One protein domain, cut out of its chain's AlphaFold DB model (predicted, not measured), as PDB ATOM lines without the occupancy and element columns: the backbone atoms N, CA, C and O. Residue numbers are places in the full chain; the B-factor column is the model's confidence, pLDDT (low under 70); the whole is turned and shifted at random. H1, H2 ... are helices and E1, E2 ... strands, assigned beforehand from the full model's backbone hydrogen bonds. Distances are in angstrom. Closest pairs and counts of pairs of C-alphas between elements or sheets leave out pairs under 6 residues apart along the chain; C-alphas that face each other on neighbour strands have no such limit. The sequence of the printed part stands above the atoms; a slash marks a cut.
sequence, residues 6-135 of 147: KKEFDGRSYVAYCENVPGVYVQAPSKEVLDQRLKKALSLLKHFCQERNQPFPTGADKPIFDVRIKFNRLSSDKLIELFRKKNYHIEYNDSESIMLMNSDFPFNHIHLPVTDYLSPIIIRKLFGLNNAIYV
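This is residues 6 to 135 of the 147 residues of the protein "Putative nuclease of the RNAse H fold, HicB family" of Caldithrix abyssi DSM 13497 (UniProt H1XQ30). Two small three-stranded sheets stand edge to edge at E3 and E7 as one broken wall; the long helix H1 runs over one face of it, while H3 covers the other face at E1 E2 E3 and H2 covers it at E5 E6 E7. Beyond H3 lies a short pair of strands, E4 and E8. The 130 printed residues hold three named helices and eight named strands in the order E1 E2 E3 H1 E4 H2 E5 E6 E7 H3 E8, class mixed; both larger sheets are antiparallel, E4 and E8 parallel. The whole is compact, with a radius of gyration of the C-alphas of 13.7 A and spans of 40 by 34 by 28 A.

Find C-alpha 6 at (-3.761, 36.927, 37.055), where E1, residues 6 to 9, begins. E2, residues 14 to 18, and E3, residues 25 to 28, follow. H1, residues 34 to 51, runs 26.0 A from C-alpha 34 at (0.769, 45.025, 31.584). Next come E4, residues 69 to 71, and H2, residues 76 to 84, 12.1 A long. E5, residues 89 to 94, spans 15.6 A; E6 is residues 97 to 101, E7 residues 110 to 113. H3, residues 120 to 127, is 10.5 A long, and E8, residues 132 to 134, ends at (10.345, 39.809, 53.296).

Start with E1 E2 E3, a meander, each strand the antiparallel neighbour of the one before; look at N 8 and O 15, 2.8 A, and N 16 and O 26, 2.9 A. E5 E6 E7 is a second meander, with N 91 and O 99 at 2.9 A and N 98 and O 112 at 2.9 A. Between the edge strands E3 and E7, the closest C-alphas are those of Tyr 25 and Leu 112, 5.5 A. The sheets E1 E2 E3 and E5 E6 E7 each stand in three layers, with helices on both faces of the sheet: H1 and H3 for E1 E2 E3, H1 and H2 for E5 E6 E7. H1 is on E1 E2 E3 at a height of 7.6 A, closest at Ala 28 and Leu 34, C-alphas 6.0 A apart; H3 is on the opposite face at 10.2 A, over E2. H1 is also on E5 E6 E7, at 9.6 A, over E6 and E7; H2 is on the opposite face at 9.4 A. The parallel strands E4 and E8 have N 71 and O 133 at 2.9 A; the closest C-alphas of H3 and E8 are Arg 124 and Ala 132, 5.4 A. In H1, H2 and H3 every O i to N i+4 pair is within hydrogen-bond range.

The C-alphas farthest apart, of Asn 53 and Val 135, are 41.0 A from each other. The printed part has no cut. The link from H1 to E4 is long, 17 residues. Look for low confidence at residues 61 to 64 and 103 to 108, where pLDDT is under 70; the mean of the printed part is 83.4.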
ATOM      1  N   LYS A   6      -3.518  36.242  35.787       93.06
ATOM      2  CA  LYS A   6      -3.761  36.927  37.055       93.06
ATOM      3  C   LYS A   6      -2.998  38.245  37.072       93.06
ATOM      4  O   LYS A   6      -1.889  38.333  36.548       93.06
ATOM      5  N   LYS A   7      -3.610  39.261  37.678       93.88
ATOM      6  CA  LYS A   7      -3.031  40.594  37.853       93.88
ATOM      7  C   LYS A   7      -3.108  40.971  39.324       93.88
ATOM      8  O   LYS A   7      -4.165  40.836  39.933       93.88
ATOM      9  N   GLU A   8      -2.008  41.455  39.875       94.12
ATOM     10  CA  GLU A   8      -1.899  41.878  41.268       94.12
ATOM     11  C   GLU A   8      -1.191  43.243  41.351       94.12
ATOM     12  O   GLU A   8      -0.537  43.678  40.402       94.12
ATOM     13  N   PHE A   9      -1.330  43.934  42.483       91.44
ATOM     14  CA  PHE A   9      -0.626  45.184  42.772       91.44
ATOM     15  C   PHE A   9       0.072  45.060  44.122       91.44
ATOM     16  O   PHE A   9      -0.561  44.695  45.112       91.44
ATOM     17  N   ASP A  10       1.369  45.355  44.169       86.44
ATOM     18  CA  ASP A  10       2.187  45.178  45.377       86.44
ATOM     19  C   ASP A  10       2.343  46.453  46.226       86.44
ATOM     20  O   ASP A  10       3.080  46.452  47.212       86.44
ATOM     21  N   GLY A  11       1.661  47.542  45.847       87.25
ATOM     22  CA  GLY A  11       1.814  48.869  46.451       87.25
ATOM     23  C   GLY A  11       2.730  49.815  45.669       87.25
ATOM     24  O   GLY A  11       2.696  51.018  45.917       87.25
ATOM     25  N   ARG A  12       3.516  49.307  44.710       89.00
ATOM     26  CA  ARG A  12       4.433  50.090  43.865       89.00
ATOM     27  C   ARG A  12       4.295  49.779  42.377       89.00
ATOM     28  O   ARG A  12       4.498  50.659  41.544       89.00
ATOM     29  N   SER A  13       4.008  48.539  42.018       90.44
ATOM     30  CA  SER A  13       3.964  48.077  40.636       90.44
ATOM     31  C   SER A  13       2.826  47.091  40.428       90.44
ATOM     32  O   SER A  13       2.449  46.321  41.315       90.44
ATOM     33  N   TYR A  14       2.275  47.123  39.221       93.69
ATOM     34  CA  TYR A  14       1.343  46.116  38.749       93.69
ATOM     35  C   TYR A  14       2.128  44.910  38.263       93.69
ATOM     36  O   TYR A  14       3.123  45.064  37.558       93.69
ATOM     37  N   VAL A  15       1.674  43.719  38.631       94.44
ATOM     38  CA  VAL A  15       2.286  42.444  38.263       94.44
ATOM     39  C   VAL A  15       1.254  41.609  37.527       94.44
ATOM     40  O   VAL A  15       0.125  41.483  38.000       94.44
ATOM     41  N   ALA A  16       1.632  41.015  36.399       93.81
ATOM     42  CA  ALA A  16       0.846  39.965  35.764       93.81
ATOM     43  C   ALA A  16       1.663  38.691  35.608       93.81
ATOM     44  O   ALA A  16       2.879  38.723  35.418       93.81
ATOM     45  N   TYR A  17       0.965  37.568  35.700       91.06
ATOM     46  CA  TYR A  17       1.529  36.240  35.529       91.06
ATOM     47  C   TYR A  17       0.442  35.264  35.081       91.06
ATOM     48  O   TYR A  17      -0.759  35.541  35.189       91.06
ATOM     49  N   CYS A  18       0.871  34.108  34.591       89.06
ATOM     50  CA  CYS A  18      -0.024  33.033  34.199       89.06
ATOM     51  C   CYS A  18      -0.066  31.963  35.291       89.06
ATOM     52  O   CYS A  18       0.962  31.460  35.729       89.06
ATOM     53  N   GLU A  19      -1.263  31.622  35.759       85.69
ATOM     54  CA  GLU A  19      -1.435  30.676  36.869       85.69
ATOM     55  C   GLU A  19      -1.148  29.232  36.439       85.69
ATOM     56  O   GLU A  19      -0.619  28.439  37.211       85.69
ATOM     57  N   ASN A  20      -1.461  28.913  35.183       85.06
ATOM     58  CA  ASN A  20      -1.272  27.599  34.574       85.06
ATOM     59  C   ASN A  20      -0.141  27.552  33.537       85.06
ATOM     60  O   ASN A  20      -0.004  26.539  32.858       85.06
ATOM     61  N   VAL A  21       0.627  28.635  33.399       86.50
ATOM     62  CA  VAL A  21       1.842  28.698  32.575       86.50
ATOM     63  C   VAL A  21       2.938  29.290  33.457       86.50
ATOM     64  O   VAL A  21       3.062  30.514  33.560       86.50
ATOM     65  N   PRO A  22       3.659  28.437  34.189       80.62
ATOM     66  CA  PRO A  22       4.658  28.892  35.133       80.62
ATOM     67  C   PRO A  22       5.828  29.604  34.445       80.62
ATOM     68  O   PRO A  22       6.060  29.452  33.250       80.62
ATOM     69  N   GLY A  23       6.583  30.382  35.223       81.94
ATOM     70  CA  GLY A  23       7.810  31.019  34.741       81.94
ATOM     71  C   GLY A  23       7.596  32.334  33.992       81.94
ATOM     72  O   GLY A  23       8.571  32.999  33.679       81.94
ATOM     73  N   VAL A  24       6.357  32.771  33.747       88.69
ATOM     74  CA  VAL A  24       6.089  34.047  33.066       88.69
ATOM     75  C   VAL A  24       5.620  35.101  34.057       88.69
ATOM     76  O   VAL A  24       4.482  35.062  34.529       88.69
ATOM     77  N   TYR A  25       6.487  36.076  34.328       90.38
ATOM     78  CA  TYR A  25       6.177  37.213  35.186       90.38
ATOM     79  C   TYR A  25       6.512  38.520  34.476       90.38
ATOM     80  O   TYR A  25       7.593  38.686  33.908       90.38
ATOM     81  N   VAL A  26       5.588  39.474  34.543       92.50
ATOM     82  CA  VAL A  26       5.807  40.841  34.071       92.50
ATOM     83  C   VAL A  26       5.411  41.823  35.156       92.50
ATOM     84  O   VAL A  26       4.482  41.574  35.926       92.50
ATOM     85  N   GLN A  27       6.104  42.956  35.201       93.44
ATOM     86  CA  GLN A  27       5.726  44.070  36.058       93.44
ATOM     87  C   GLN A  27       5.723  45.376  35.273       93.44
ATOM     88  O   GLN A  27       6.451  45.516  34.288       93.44
ATOM     89  N   ALA A  28       4.919  46.333  35.713       91.69
ATOM     90  CA  ALA A  28       4.819  47.649  35.107       91.69
ATOM     91  C   ALA A  28       4.401  48.719  36.126       91.69
ATOM     92  O   ALA A  28       3.750  48.396  37.125       91.69
ATOM     93  N   PRO A  29       4.719  50.000  35.868       88.50
ATOM     94  CA  PRO A  29       4.220  51.105  36.685       88.50
ATOM     95  C   PRO A  29       2.707  51.323  36.521       88.50
ATOM     96  O   PRO A  29       2.078  51.898  37.402       88.50
ATOM     97  N   SER A  30       2.111  50.843  35.425       89.12
ATOM     98  CA  SER A  30       0.706  51.072  35.087       89.12
ATOM     99  C   SER A  30       0.023  49.796  34.564       89.12
ATOM    100  O   SER A  30       0.694  48.851  34.135       89.12
ATOM    101  N   LYS A  31      -1.315  49.732  34.639       88.75
ATOM    102  CA  LYS A  31      -2.087  48.545  34.212       88.75
ATOM    103  C   LYS A  31      -2.149  48.415  32.693       88.75
ATOM    104  O   LYS A  31      -2.252  47.300  32.187       88.75
ATOM    105  N   GLU A  32      -2.093  49.540  31.992       89.19
ATOM    106  CA  GLU A  32      -2.343  49.668  30.555       89.19
ATOM    107  C   GLU A  32      -1.299  48.893  29.742       89.19
ATOM    108  O   GLU A  32      -1.631  48.219  28.772       89.19
ATOM    109  N   VAL A  33      -0.041  48.912  30.187       88.94
ATOM    110  CA  VAL A  33       1.070  48.239  29.493       88.94
ATOM    111  C   VAL A  33       1.258  46.778  29.919       88.94
ATOM    112  O   VAL A  33       2.041  46.041  29.316       88.94
ATOM    113  N   LEU A  34       0.552  46.330  30.961       90.19
ATOM    114  CA  LEU A  34       0.769  45.025  31.584       90.19
ATOM    115  C   LEU A  34       0.381  43.871  30.645       90.19
ATOM    116  O   LEU A  34       1.101  42.878  30.550       90.19
ATOM    117  N   ASP A  35      -0.720  44.027  29.903       89.62
ATOM    118  CA  ASP A  35      -1.191  43.018  28.946       89.62
ATOM    119  C   ASP A  35      -0.274  42.898  27.732       89.62
ATOM    120  O   ASP A  35      -0.011  41.791  27.262       89.62
ATOM    121  N   GLN A  36       0.247  44.023  27.240       90.25
ATOM    122  CA  GLN A  36       1.207  44.027  26.140       90.25
ATOM    123  C   GLN A  36       2.500  43.309  26.544       90.25
ATOM    124  O   GLN A  36       2.973  42.439  25.811       90.25
ATOM    125  N   ARG A  37       3.032  43.611  27.737       91.06
ATOM    126  CA  ARG A  37       4.221  42.938  28.282       91.06
ATOM    127  C   ARG A  37       3.990  41.442  28.453       91.06
ATOM    128  O   ARG A  37       4.840  40.649  28.057       91.06
ATOM    129  N   LEU A  38       2.832  41.044  28.982       91.25
ATOM    130  CA  LEU A  38       2.515  39.629  29.175       91.25
ATOM    131  C   LEU A  38       2.401  38.876  27.844       91.25
ATOM    132  O   LEU A  38       2.934  37.775  27.720       91.25
ATOM    133  N   LYS A  39       1.747  39.467  26.835       91.06
ATOM    134  CA  LYS A  39       1.665  38.884  25.486       91.06
ATOM    135  C   LYS A  39       3.053  38.664  24.889       91.06
ATOM    136  O   LYS A  39       3.312  37.591  24.349       91.06
ATOM    137  N   LYS A  40       3.945  39.650  25.023       89.56
ATOM    138  CA  LYS A  40       5.335  39.549  24.564       89.56
ATOM    139  C   LYS A  40       6.079  38.420  25.282       89.56
ATOM    140  O   LYS A  40       6.636  37.553  24.619       89.56
ATOM    141  N   ALA A  41       6.000  38.371  26.610       88.56
ATOM    142  CA  ALA A  41       6.645  37.338  27.418       88.56
ATOM    143  C   ALA A  41       6.167  35.915  27.069       88.56
ATOM    144  O   ALA A  41       6.974  34.999  26.927       88.56
ATOM    145  N   LEU A  42       4.859  35.728  26.862       90.00
ATOM    146  CA  LEU A  42       4.292  34.447  26.422       90.00
ATOM    147  C   LEU A  42       4.742  34.061  25.011       90.00
ATOM    148  O   LEU A  42       4.975  32.883  24.746       90.00
ATOM    149  N   SER A  43       4.857  35.040  24.109       89.50
ATOM    150  CA  SER A  43       5.356  34.807  22.753       89.50
ATOM    151  C   SER A  43       6.813  34.350  22.763       89.50
ATOM    152  O   SER A  43       7.143  33.409  22.046       89.50
ATOM    153  N   LEU A  44       7.658  34.967  23.596       86.00
ATOM    154  CA  LEU A  44       9.058  34.571  23.774       86.00
ATOM    155  C   LEU A  44       9.169  33.144  24.315       86.00
ATOM    156  O   LEU A  44       9.863  32.324  23.726       86.00
ATOM    157  N   LEU A  45       8.416  32.812  25.370       85.31
ATOM    158  CA  LEU A  45       8.403  31.454  25.917       85.31
ATOM    159  C   LEU A  45       7.954  30.423  24.872       85.31
ATOM    160  O   LEU A  45       8.556  29.364  24.743       85.31
ATOM    161  N   LYS A  46       6.897  30.731  24.111       87.19
ATOM    162  CA  LYS A  46       6.399  29.836  23.060       87.19
ATOM    163  C   LYS A  46       7.456  29.602  21.985       87.19
ATOM    164  O   LYS A  46       7.668  28.454  21.608       87.19
ATOM    165  N   HIS A  47       8.078  30.673  21.501       86.44
ATOM    166  CA  HIS A  47       9.133  30.597  20.498       86.44
ATOM    167  C   HIS A  47      10.296  29.738  20.998       86.44
ATOM    168  O   HIS A  47      10.676  28.785  20.326       86.44
ATOM    169  N   PHE A  48      10.747  29.977  22.230       81.12
ATOM    170  CA  PHE A  48      11.800  29.186  22.848       81.12
ATOM    171  C   PHE A  48      11.453  27.688  22.900       81.12
ATOM    172  O   PHE A  48      12.238  26.844  22.466       81.12
ATOM    173  N   CYS A  49      10.269  27.336  23.420       82.31
ATOM    174  CA  CYS A  49       9.837  25.938  23.502       82.31
ATOM    175  C   CYS A  49       9.859  25.262  22.122       82.31
ATOM    176  O   CYS A  49      10.250  24.103  22.013       82.31
ATOM    177  N   GLN A  50       9.479  25.990  21.067       86.56
ATOM    178  CA  GLN A  50       9.493  25.486  19.693       86.56
ATOM    179  C   GLN A  50      10.914  25.258  19.170       86.56
ATOM    180  O   GLN A  50      11.188  24.178  18.653       86.56
ATOM    181  N   GLU A  51      11.820  26.226  19.331       84.50
ATOM    182  CA  GLU A  51      13.210  26.108  18.863       84.50
ATOM    183  C   GLU A  51      13.949  24.933  19.507       84.50
ATOM    184  O   GLU A  51      14.800  24.300  18.887       84.50
ATOM    185  N   ARG A  52      13.600  24.614  20.755       77.88
ATOM    186  CA  ARG A  52      14.258  23.559  21.535       77.88
ATOM    187  C   ARG A  52      13.505  22.235  21.532       77.88
ATOM    188  O   ARG A  52      13.912  21.312  22.232       77.88
ATOM    189  N   ASN A  53      12.425  22.140  20.755       81.44
ATOM    190  CA  ASN A  53      11.552  20.971  20.681       81.44
ATOM    191  C   ASN A  53      11.066  20.494  22.068       81.44
ATOM    192  O   ASN A  53      11.030  19.301  22.366       81.44
ATOM    193  N   GLN A  54      10.731  21.448  22.940       79.06
ATOM    194  CA  GLN A  54      10.243  21.207  24.295       79.06
ATOM    195  C   GLN A  54       8.726  21.424  24.377       79.06
ATOM    196  O   GLN A  54       8.183  22.302  23.696       79.06
ATOM    197  N   PRO A  55       8.012  20.665  25.229       82.00
ATOM    198  CA  PRO A  55       6.600  20.917  25.471       82.00
ATOM    199  C   PRO A  55       6.399  22.284  26.133       82.00
ATOM    200  O   PRO A  55       7.240  22.773  26.890       82.00
ATOM    201  N   PHE A  56       5.254  22.902  25.856       83.56
ATOM    202  CA  PHE A  56       4.877  24.148  26.512       83.56
ATOM    203  C   PHE A  56       4.491  23.878  27.979       83.56
ATOM    204  O   PHE A  56       3.725  22.941  28.220       83.56
ATOM    205  N   PRO A  57       4.970  24.678  28.949       81.12
ATOM    206  CA  PRO A  57       4.779  24.381  30.368       81.12
ATOM    207  C   PRO A  57       3.321  24.561  30.829       81.12
ATOM    208  O   PRO A  57       2.552  25.357  30.280       81.12
ATOM    209  N   THR A  58       2.956  23.825  31.876       81.00
ATOM    210  CA  THR A  58       1.602  23.685  32.438       81.00
ATOM    211  C   THR A  58       1.567  23.944  33.953       81.00
ATOM    212  O   THR A  58       2.583  24.124  34.594       81.00
ATOM    213  N   GLY A  59       0.409  23.991  34.617       72.44
ATOM    214  CA  GLY A  59       0.356  24.363  36.048       72.44
ATOM    215  C   GLY A  59       1.105  23.429  37.023       72.44
ATOM    216  O   GLY A  59       1.461  23.864  38.122       72.44
ATOM    217  N   ALA A  60       1.354  22.170  36.641       70.38
ATOM    218  CA  ALA A  60       2.182  21.235  37.414       70.38
ATOM    219  C   ALA A  60       3.663  21.648  37.421       70.38
ATOM    220  O   ALA A  60       4.424  21.258  38.306       70.38
ATOM    221  N   ASP A  61       4.028  22.513  36.478       69.56
ATOM    222  CA  ASP A  61       5.387  22.784  36.081       69.56
ATOM    223  C   ASP A  61       6.035  23.917  36.905       69.56
ATOM    224  O   ASP A  61       6.652  24.845  36.388       69.56
ATOM    225  N   LYS A  62       5.817  23.925  38.226       64.31
ATOM    226  CA  LYS A  62       6.125  25.089  39.073       64.31
ATOM    227  C   LYS A  62       7.636  25.354  39.211       64.31
ATOM    228  O   LYS A  62       8.339  24.520  39.783       64.31
ATOM    229  N   PRO A  63       8.134  26.555  38.857       61.88
ATOM    230  CA  PRO A  63       9.472  26.996  39.183       61.88
ATOM    231  C   PRO A  63       9.494  27.419  40.633       61.88
ATOM    232  O   PRO A  63       9.200  28.561  40.975       61.88
ATOM    233  N   ILE A  64       9.795  26.458  41.493       61.59
ATOM    234  CA  ILE A  64      10.120  26.733  42.879       61.59
ATOM    235  C   ILE A  64      11.620  26.560  43.000       61.59
ATOM    236  O   ILE A  64      12.139  25.447  42.976       61.59
ATOM    237  N   PHE A  65      12.316  27.681  43.124       75.50
ATOM    238  CA  PHE A  65      13.699  27.653  43.552       75.50
ATOM    239  C   PHE A  65      13.731  27.229  45.014       75.50
ATOM    240  O   PHE A  65      13.242  27.956  45.885       75.50
ATOM    241  N   ASP A  66      14.329  26.074  45.290       72.38
ATOM    242  CA  ASP A  66      14.511  25.579  46.653       72.38
ATOM    243  C   ASP A  66      15.688  26.286  47.347       72.38
ATOM    244  O   ASP A  66      16.705  25.710  47.731       72.38
ATOM    245  N   VAL A  67      15.591  27.612  47.410       78.00
ATOM    246  CA  VAL A  67      16.570  28.486  48.043       78.00
ATOM    247  C   VAL A  67      15.819  29.448  48.940       78.00
ATOM    248  O   VAL A  67      14.979  30.229  48.495       78.00
ATOM    249  N   ARG A  68      16.160  29.431  50.224       84.19
ATOM    250  CA  ARG A  68      15.627  30.401  51.173       84.19
ATOM    251  C   ARG A  68      16.282  31.759  50.938       84.19
ATOM    252  O   ARG A  68      17.497  31.896  51.056       84.19
ATOM    253  N   ILE A  69      15.473  32.771  50.644       86.88
ATOM    254  CA  ILE A  69      15.912  34.146  50.425       86.88
ATOM    255  C   ILE A  69      15.295  35.082  51.461       86.88
ATOM    256  O   ILE A  69      14.105  35.027  51.774       86.88
ATOM    257  N   LYS A  70      16.124  35.979  51.987       87.56
ATOM    258  CA  LYS A  70      15.718  37.058  52.883       87.56
ATOM    259  C   LYS A  70      15.962  38.387  52.169       87.56
ATOM    260  O   LYS A  70      17.093  38.665  51.784       87.56
ATOM    261  N   PHE A  71      14.921  39.192  51.958       87.31
ATOM    262  CA  PHE A  71      15.016  40.392  51.121       87.31
ATOM    263  C   PHE A  71      14.166  41.555  51.644       87.31
ATOM    264  O   PHE A  71      13.061  41.368  52.136       87.31
ATOM    265  N   ASN A  72      14.681  42.775  51.498       86.25
ATOM    266  CA  ASN A  72      13.894  44.013  51.596       86.25
ATOM    267  C   ASN A  72      13.653  44.583  50.187       86.25
ATOM    268  O   ASN A  72      12.540  44.901  49.794       86.25
ATOM    269  N   ARG A  73      14.720  44.622  49.383       87.19
ATOM    270  CA  ARG A  73      14.704  45.001  47.972       87.19
ATOM    271  C   ARG A  73      15.589  44.041  47.194       87.19
ATOM    272  O   ARG A  73      16.710  43.764  47.624       87.19
ATOM    273  N   LEU A  74      15.098  43.576  46.052       89.75
ATOM    274  CA  LEU A  74      15.839  42.727  45.128       89.75
ATOM    275  C   LEU A  74      15.758  43.349  43.735       89.75
ATOM    276  O   LEU A  74      14.674  43.750  43.330       89.75
ATOM    277  N   SER A  75      16.885  43.475  43.042       90.88
ATOM    278  CA  SER A  75      16.919  43.815  41.616       90.88
ATOM    279  C   SER A  75      17.029  42.538  40.790       90.88
ATOM    280  O   SER A  75      17.402  41.485  41.320       90.88
ATOM    281  N   SER A  76      16.738  42.635  39.496       88.69
ATOM    282  CA  SER A  76      16.959  41.540  38.551       88.69
ATOM    283  C   SER A  76      18.428  41.118  38.547       88.69
ATOM    284  O   SER A  76      18.697  39.930  38.650       88.69
ATOM    285  N   ASP A  77      19.371  42.061  38.596       87.62
ATOM    286  CA  ASP A  77      20.811  41.761  38.628       87.62
ATOM    287  C   ASP A  77      21.228  40.923  39.842       87.62
ATOM    288  O   ASP A  77      21.918  39.916  39.700       87.62
ATOM    289  N   LYS A  78      20.744  41.263  41.045       88.38
ATOM    290  CA  LYS A  78      21.031  40.470  42.257       88.38
ATOM    291  C   LYS A  78      20.480  39.052  42.161       88.38
ATOM    292  O   LYS A  78      21.053  38.105  42.694       88.38
ATOM    293  N   LEU A  79      19.328  38.919  41.519       86.69
ATOM    294  CA  LEU A  79      18.682  37.638  41.305       86.69
ATOM    295  C   LEU A  79      19.425  36.820  40.228       86.69
ATOM    296  O   LEU A  79      19.629  35.624  40.413       86.69
ATOM    297  N   ILE A  80      19.941  37.466  39.181       85.94
ATOM    298  CA  ILE A  80      20.834  36.863  38.182       85.94
ATOM    299  C   ILE A  80      22.121  36.347  38.833       85.94
ATOM    300  O   ILE A  80      22.518  35.213  38.576       85.94
ATOM    301  N   GLU A  81      22.764  37.132  39.701       87.25
ATOM    302  CA  GLU A  81      23.962  36.697  40.434       87.25
ATOM    303  C   GLU A  81      23.700  35.447  41.280       87.25
ATOM    304  O   GLU A  81      24.521  34.526  41.308       87.25
ATOM    305  N   LEU A  82      22.547  35.397  41.956       85.50
ATOM    306  CA  LEU A  82      22.128  34.229  42.724       85.50
ATOM    307  C   LEU A  82      21.969  33.002  41.821       85.50
ATOM    308  O   LEU A  82      22.437  31.919  42.173       85.50
ATOM    309  N   PHE A  83      21.340  33.169  40.658       82.50
ATOM    310  CA  PHE A  83      21.066  32.068  39.741       82.50
ATOM    311  C   PHE A  83      22.302  31.577  38.990       82.50
ATOM    312  O   PHE A  83      22.475  30.368  38.851       82.50
ATOM    313  N   ARG A  84      23.238  32.462  38.637       83.31
ATOM    314  CA  ARG A  84      24.543  32.062  38.085       83.31
ATOM    315  C   ARG A  84      25.308  31.132  39.029       83.31
ATOM    316  O   ARG A  84      25.861  30.134  38.585       83.31
ATOM    317  N   LYS A  85      25.272  31.390  40.343       83.25
ATOM    318  CA  LYS A  85      25.879  30.508  41.366       83.25
ATOM    319  C   LYS A  85      25.197  29.141  41.490       83.25
ATOM    320  O   LYS A  85      25.714  28.259  42.166       83.25
ATOM    321  N   LYS A  86      24.016  28.985  40.895       76.94
ATOM    322  CA  LYS A  86      23.204  27.764  40.895       76.94
ATOM    323  C   LYS A  86      23.146  27.117  39.508       76.94
ATOM    324  O   LYS A  86      22.203  26.387  39.231       76.94
ATOM    325  N   ASN A  87      24.137  27.397  38.657       78.31
ATOM    326  CA  ASN A  87      24.265  26.864  37.298       78.31
ATOM    327  C   ASN A  87      23.100  27.218  36.362       78.31
ATOM    328  O   ASN A  87      22.842  26.504  35.397       78.31
ATOM    329  N   TYR A  88      22.413  28.338  36.606       78.81
ATOM    330  CA  TYR A  88      21.470  28.852  35.621       78.81
ATOM    331  C   TYR A  88      22.214  29.604  34.517       78.81
ATOM    332  O   TYR A  88      23.000  30.519  34.782       78.81
ATOM    333  N   HIS A  89      21.910  29.256  33.273       82.44
ATOM    334  CA  HIS A  89      22.202  30.060  32.103       82.44
ATOM    335  C   HIS A  89      21.220  31.239  32.018       82.44
ATOM    336  O   HIS A  89      20.042  31.115  32.352       82.44
ATOM    337  N   ILE A  90      21.726  32.404  31.621       82.31
ATOM    338  CA  ILE A  90      20.993  33.673  31.650       82.31
ATOM    339  C   ILE A  90      21.066  34.274  30.257       82.31
ATOM    340  O   ILE A  90      22.161  34.584  29.789       82.31
ATOM    341  N   GLU A  91      19.913  34.471  29.635       82.00
ATOM    342  CA  GLU A  91      19.793  35.069  28.309       82.00
ATOM    343  C   GLU A  91      18.991  36.370  28.400       82.00
ATOM    344  O   GLU A  91      17.918  36.420  29.006       82.00
ATOM    345  N   TYR A  92      19.535  37.444  27.833       78.94
ATOM    346  CA  TYR A  92      18.843  38.725  27.722       78.94
ATOM    347  C   TYR A  92      18.138  38.755  26.369       78.94
ATOM    348  O   TYR A  92      18.804  38.832  25.339       78.94
ATOM    349  N   ASN A  93      16.806  38.689  26.370       73.44
ATOM    350  CA  ASN A  93      16.031  38.755  25.127       73.44
ATOM    351  C   ASN A  93      15.961  40.195  24.600       73.44
ATOM    352  O   ASN A  93      15.978  40.435  23.397       73.44
ATOM    353  N   ASP A  94      15.862  41.159  25.515       75.31
ATOM    354  CA  ASP A  94      15.890  42.592  25.240       75.31
ATOM    355  C   ASP A  94      16.297  43.372  26.503       75.31
ATOM    356  O   ASP A  94      16.644  42.793  27.533       75.31
ATOM    357  N   SER A  95      16.257  44.706  26.439       76.12
ATOM    358  CA  SER A  95      16.566  45.580  27.577       76.12
ATOM    359  C   SER A  95      15.556  45.498  28.729       76.12
ATOM    360  O   SER A  95      15.818  46.038  29.802       76.12
ATOM    361  N   GLU A  96      14.404  44.854  28.535       78.31
ATOM    362  CA  GLU A  96      13.312  44.806  29.506       78.31
ATOM    363  C   GLU A  96      13.081  43.408  30.091       78.31
ATOM    364  O   GLU A  96      12.330  43.281  31.063       78.31
ATOM    365  N   SER A  97      13.700  42.366  29.533       81.31
ATOM    366  CA  SER A  97      13.411  40.979  29.879       81.31
ATOM    367  C   SER A  97      14.638  40.079  29.917       81.31
ATOM    368  O   SER A  97      15.522  40.114  29.062       81.31
ATOM    369  N   ILE A  98      14.641  39.208  30.922       83.44
ATOM    370  CA  ILE A  98      15.627  38.145  31.093       83.44
ATOM    371  C   ILE A  98      14.939  36.795  31.066       83.44
ATOM    372  O   ILE A  98      13.817  36.648  31.558       83.44
ATOM    373  N   MET A  99      15.650  35.810  30.540       83.81
ATOM    374  CA  MET A  99      15.279  34.409  30.559       83.81
ATOM    375  C   MET A  99      16.310  33.626  31.367       83.81
ATOM    376  O   MET A  99      17.509  33.671  31.093       83.81
ATOM    377  N   LEU A 100      15.839  32.941  32.407       81.00
ATOM    378  CA  LEU A 100      16.653  32.076  33.262       81.00
ATOM    379  C   LEU A 100      16.442  30.617  32.865       81.00
ATOM    380  O   LEU A 100      15.290  30.188  32.809       81.00
ATOM    381  N   MET A 101      17.533  29.870  32.675       77.44
ATOM    382  CA  MET A 101      17.502  28.465  32.266       77.44
ATOM    383  C   MET A 101      18.408  27.576  33.101       77.44
ATOM    384  O   MET A 101      19.533  27.959  33.378       77.44
ATOM    385  N   ASN A 102      17.965  26.375  33.465       72.31
ATOM    386  CA  ASN A 102      18.815  25.368  34.103       72.31
ATOM    387  C   ASN A 102      18.413  23.982  33.608       72.31
ATOM    388  O   ASN A 102      17.300  23.558  33.887       72.31
ATOM    389  N   SER A 103      19.343  23.293  32.944       62.69
ATOM    390  CA  SER A 103      19.150  21.983  32.312       62.69
ATOM    391  C   SER A 103      18.677  20.876  33.254       62.69
ATOM    392  O   SER A 103      18.038  19.935  32.793       62.69
ATOM    393  N   ASP A 104      18.967  20.988  34.551       59.94
ATOM    394  CA  ASP A 104      18.580  20.002  35.568       59.94
ATOM    395  C   ASP A 104      17.174  20.262  36.125       59.94
ATOM    396  O   ASP A 104      16.646  19.484  36.921       59.94
ATOM    397  N   PHE A 105      16.559  21.382  35.735       56.03
ATOM    398  CA  PHE A 105      15.275  21.814  36.240       56.03
ATOM    399  C   PHE A 105      14.203  21.642  35.152       56.03
ATOM    400  O   PHE A 105      14.342  22.189  34.059       56.03
ATOM    401  N   PRO A 106      13.086  20.938  35.421       48.25
ATOM    402  CA  PRO A 106      12.082  20.632  34.398       48.25
ATOM    403  C   PRO A 106      11.407  21.882  33.797       48.25
ATOM    404  O   PRO A 106      10.778  21.796  32.744       48.25
ATOM    405  N   PHE A 107      11.599  23.062  34.406       55.25
ATOM    406  CA  PHE A 107      11.089  24.361  33.944       55.25
ATOM    407  C   PHE A 107      12.249  25.263  33.590       55.25
ATOM    408  O   PHE A 107      12.633  26.174  34.321       55.25
ATOM    409  N   ASN A 108      12.801  24.948  32.429       58.75
ATOM    410  CA  ASN A 108      13.987  25.559  31.866       58.75
ATOM    411  C   ASN A 108      13.844  27.064  31.577       58.75
ATOM    412  O   ASN A 108      14.821  27.636  31.138       58.75
ATOM    413  N   HIS A 109      12.692  27.724  31.783       70.12
ATOM    414  CA  HIS A 109      12.502  29.124  31.375       70.12
ATOM    415  C   HIS A 109      11.723  29.918  32.404       70.12
ATOM    416  O   HIS A 109      10.530  29.694  32.623       70.12
ATOM    417  N   ILE A 110      12.385  30.915  32.979       77.94
ATOM    418  CA  ILE A 110      11.708  31.969  33.722       77.94
ATOM    419  C   ILE A 110      11.959  33.297  33.033       77.94
ATOM    420  O   ILE A 110      13.086  33.785  33.014       77.94
ATOM    421  N   HIS A 111      10.888  33.882  32.516       85.00
ATOM    422  CA  HIS A 111      10.850  35.250  32.041       85.00
ATOM    423  C   HIS A 111      10.637  36.206  33.217       85.00
ATOM    424  O   HIS A 111       9.594  36.168  33.883       85.00
ATOM    425  N   LEU A 112      11.591  37.112  33.430       86.12
ATOM    426  CA  LEU A 112      11.499  38.178  34.426       86.12
ATOM    427  C   LEU A 112      11.725  39.553  33.799       86.12
ATOM    428  O   LEU A 112      12.458  39.668  32.820       86.12
ATOM    429  N   PRO A 113      11.138  40.613  34.381       86.00
ATOM    430  CA  PRO A 113      11.448  41.980  33.992       86.00
ATOM    431  C   PRO A 113      12.875  42.365  34.417       86.00
ATOM    432  O   PRO A 113      13.328  41.957  35.487       86.00
ATOM    433  N   VAL A 114      13.555  43.206  33.639       85.81
ATOM    434  CA  VAL A 114      14.790  43.900  34.049       85.81
ATOM    435  C   VAL A 114      14.409  45.110  34.902       85.81
ATOM    436  O   VAL A 114      13.684  46.001  34.456       85.81
ATOM    437  N   THR A 115      14.818  45.123  36.173       88.56
ATOM    438  CA  THR A 115      14.417  46.169  37.119       88.56
ATOM    439  C   THR A 115      15.324  46.260  38.347       88.56
ATOM    440  O   THR A 115      15.773  45.254  38.898       88.56
ATOM    441  N   ASP A 116      15.486  47.473  38.879       89.56
ATOM    442  CA  ASP A 116      16.148  47.707  40.170       89.56
ATOM    443  C   ASP A 116      15.263  47.374  41.382       89.56
ATOM    444  O   ASP A 116      15.688  47.503  42.539       89.56
ATOM    445  N   TYR A 117      13.994  47.046  41.146       91.06
ATOM    446  CA  TYR A 117      13.035  46.651  42.169       91.06
ATOM    447  C   TYR A 117      12.093  45.595  41.599       91.06
ATOM    448  O   TYR A 117      11.093  45.904  40.955       91.06
ATOM    449  N   LEU A 118      12.411  44.337  41.860       92.12
ATOM    450  CA  LEU A 118      11.556  43.213  41.544       92.12
ATOM    451  C   LEU A 118      10.447  43.107  42.588       92.12
ATOM    452  O   LEU A 118      10.707  43.110  43.796       92.12
ATOM    453  N   SER A 119       9.206  43.003  42.116       92.44
ATOM    454  CA  SER A 119       8.048  42.915  43.000       92.44
ATOM    455  C   SER A 119       8.159  41.746  43.998       92.44
ATOM    456  O   SER A 119       8.430  40.611  43.583       92.44
ATOM    457  N   PRO A 120       7.846  41.950  45.298       91.06
ATOM    458  CA  PRO A 120       7.737  40.865  46.274       91.06
ATOM    459  C   PRO A 120       6.757  39.759  45.862       91.06
ATOM    460  O   PRO A 120       6.919  38.617  46.292       91.06
ATOM    461  N   ILE A 121       5.758  40.074  45.029       91.44
ATOM    462  CA  ILE A 121       4.807  39.099  44.479       91.44
ATOM    463  C   ILE A 121       5.530  38.113  43.561       91.44
ATOM    464  O   ILE A 121       5.348  36.904  43.699       91.44
ATOM    465  N   ILE A 122       6.387  38.616  42.667       90.62
ATOM    466  CA  ILE A 122       7.198  37.787  41.767       90.62
ATOM    467  C   ILE A 122       8.154  36.929  42.597       90.62
ATOM    468  O   ILE A 122       8.160  35.711  42.454       90.62
ATOM    469  N   ILE A 123       8.876  37.531  43.547       89.44
ATOM    470  CA  ILE A 123       9.832  36.813  44.407       89.44
ATOM    471  C   ILE A 123       9.139  35.667  45.164       89.44
ATOM    472  O   ILE A 123       9.623  34.539  45.168       89.44
ATOM    473  N   ARG A 124       7.962  35.902  45.755       87.81
ATOM    474  CA  ARG A 124       7.201  34.847  46.449       87.81
ATOM    475  C   ARG A 124       6.756  33.714  45.528       87.81
ATOM    476  O   ARG A 124       6.679  32.580  45.991       87.81
ATOM    477  N   LYS A 125       6.447  34.000  44.261       86.69
ATOM    478  CA  LYS A 125       6.069  32.968  43.283       86.69
ATOM    479  C   LYS A 125       7.272  32.153  42.813       86.69
ATOM    480  O   LYS A 125       7.108  30.960  42.605       86.69
ATOM    481  N   LEU A 126       8.444  32.779  42.708       85.00
ATOM    482  CA  LEU A 126       9.692  32.125  42.308       85.00
ATOM    483  C   LEU A 126      10.268  31.206  43.391       85.00
ATOM    484  O   LEU A 126      10.692  30.096  43.105       85.00
ATOM    485  N   PHE A 127      10.321  31.665  44.641       84.25
ATOM    486  CA  PHE A 127      10.952  30.896  45.724       84.25
ATOM    487  C   PHE A 127       9.935  30.089  46.540       84.25
ATOM    488  O   PHE A 127      10.290  29.130  47.216       84.25
ATOM    489  N   GLY A 128       8.653  30.448  46.475       83.56
ATOM    490  CA  GLY A 128       7.611  29.908  47.344       83.56
ATOM    491  C   GLY A 128       7.475  30.697  48.649       83.56
ATOM    492  O   GLY A 128       8.414  31.327  49.142       83.56
ATOM    493  N   LEU A 129       6.274  30.661  49.238       83.12
ATOM    494  CA  LEU A 129       5.927  31.449  50.431       83.12
ATOM    495  C   LEU A 129       6.816  31.147  51.644       83.12
ATOM    496  O   LEU A 129       7.138  32.059  52.400       83.12
ATOM    497  N   ASN A 130       7.229  29.891  51.810       82.19
ATOM    498  CA  ASN A 130       8.039  29.456  52.951       82.19
ATOM    499  C   ASN A 130       9.517  29.858  52.813       82.19
ATOM    500  O   ASN A 130      10.213  30.036  53.813       82.19
ATOM    501  N   ASN A 131       9.979  30.047  51.576       84.50
ATOM    502  CA  ASN A 131      11.372  30.351  51.267       84.50
ATOM    503  C   ASN A 131      11.609  31.850  51.031       84.50
ATOM    504  O   ASN A 131      12.747  32.300  51.119       84.50
ATOM    505  N   ALA A 132      10.560  32.638  50.778       86.94
ATOM    506  CA  ALA A 132      10.638  34.076  50.531       86.94
ATOM    507  C   ALA A 132      10.322  34.904  51.792       86.94
ATOM    508  O   ALA A 132       9.166  35.228  52.076       86.94
ATOM    509  N   ILE A 133      11.358  35.317  52.525       86.00
ATOM    510  CA  ILE A 133      11.220  36.131  53.742       86.00
ATOM    511  C   ILE A 133      11.409  37.609  53.405       86.00
ATOM    512  O   ILE A 133      12.527  38.080  53.188       86.00
ATOM    513  N   TYR A 134      10.309  38.357  53.426       82.56
ATOM    514  CA  TYR A 134      10.345  39.809  53.296       82.56
ATOM    515  C   TYR A 134      10.710  40.473  54.631       82.56
ATOM    516  O   TYR A 134      10.052  40.241  55.642       82.56
ATOM    517  N   VAL A 135      11.739  41.319  54.627       80.62
ATOM    518  CA  VAL A 135      12.236  42.070  55.792       80.62
ATOM    519  C   VAL A 135      12.014  43.559  55.547       80.62
ATOM    520  O   VAL A 135      12.925  44.300  55.192       80.62
TER     521      VAL A 135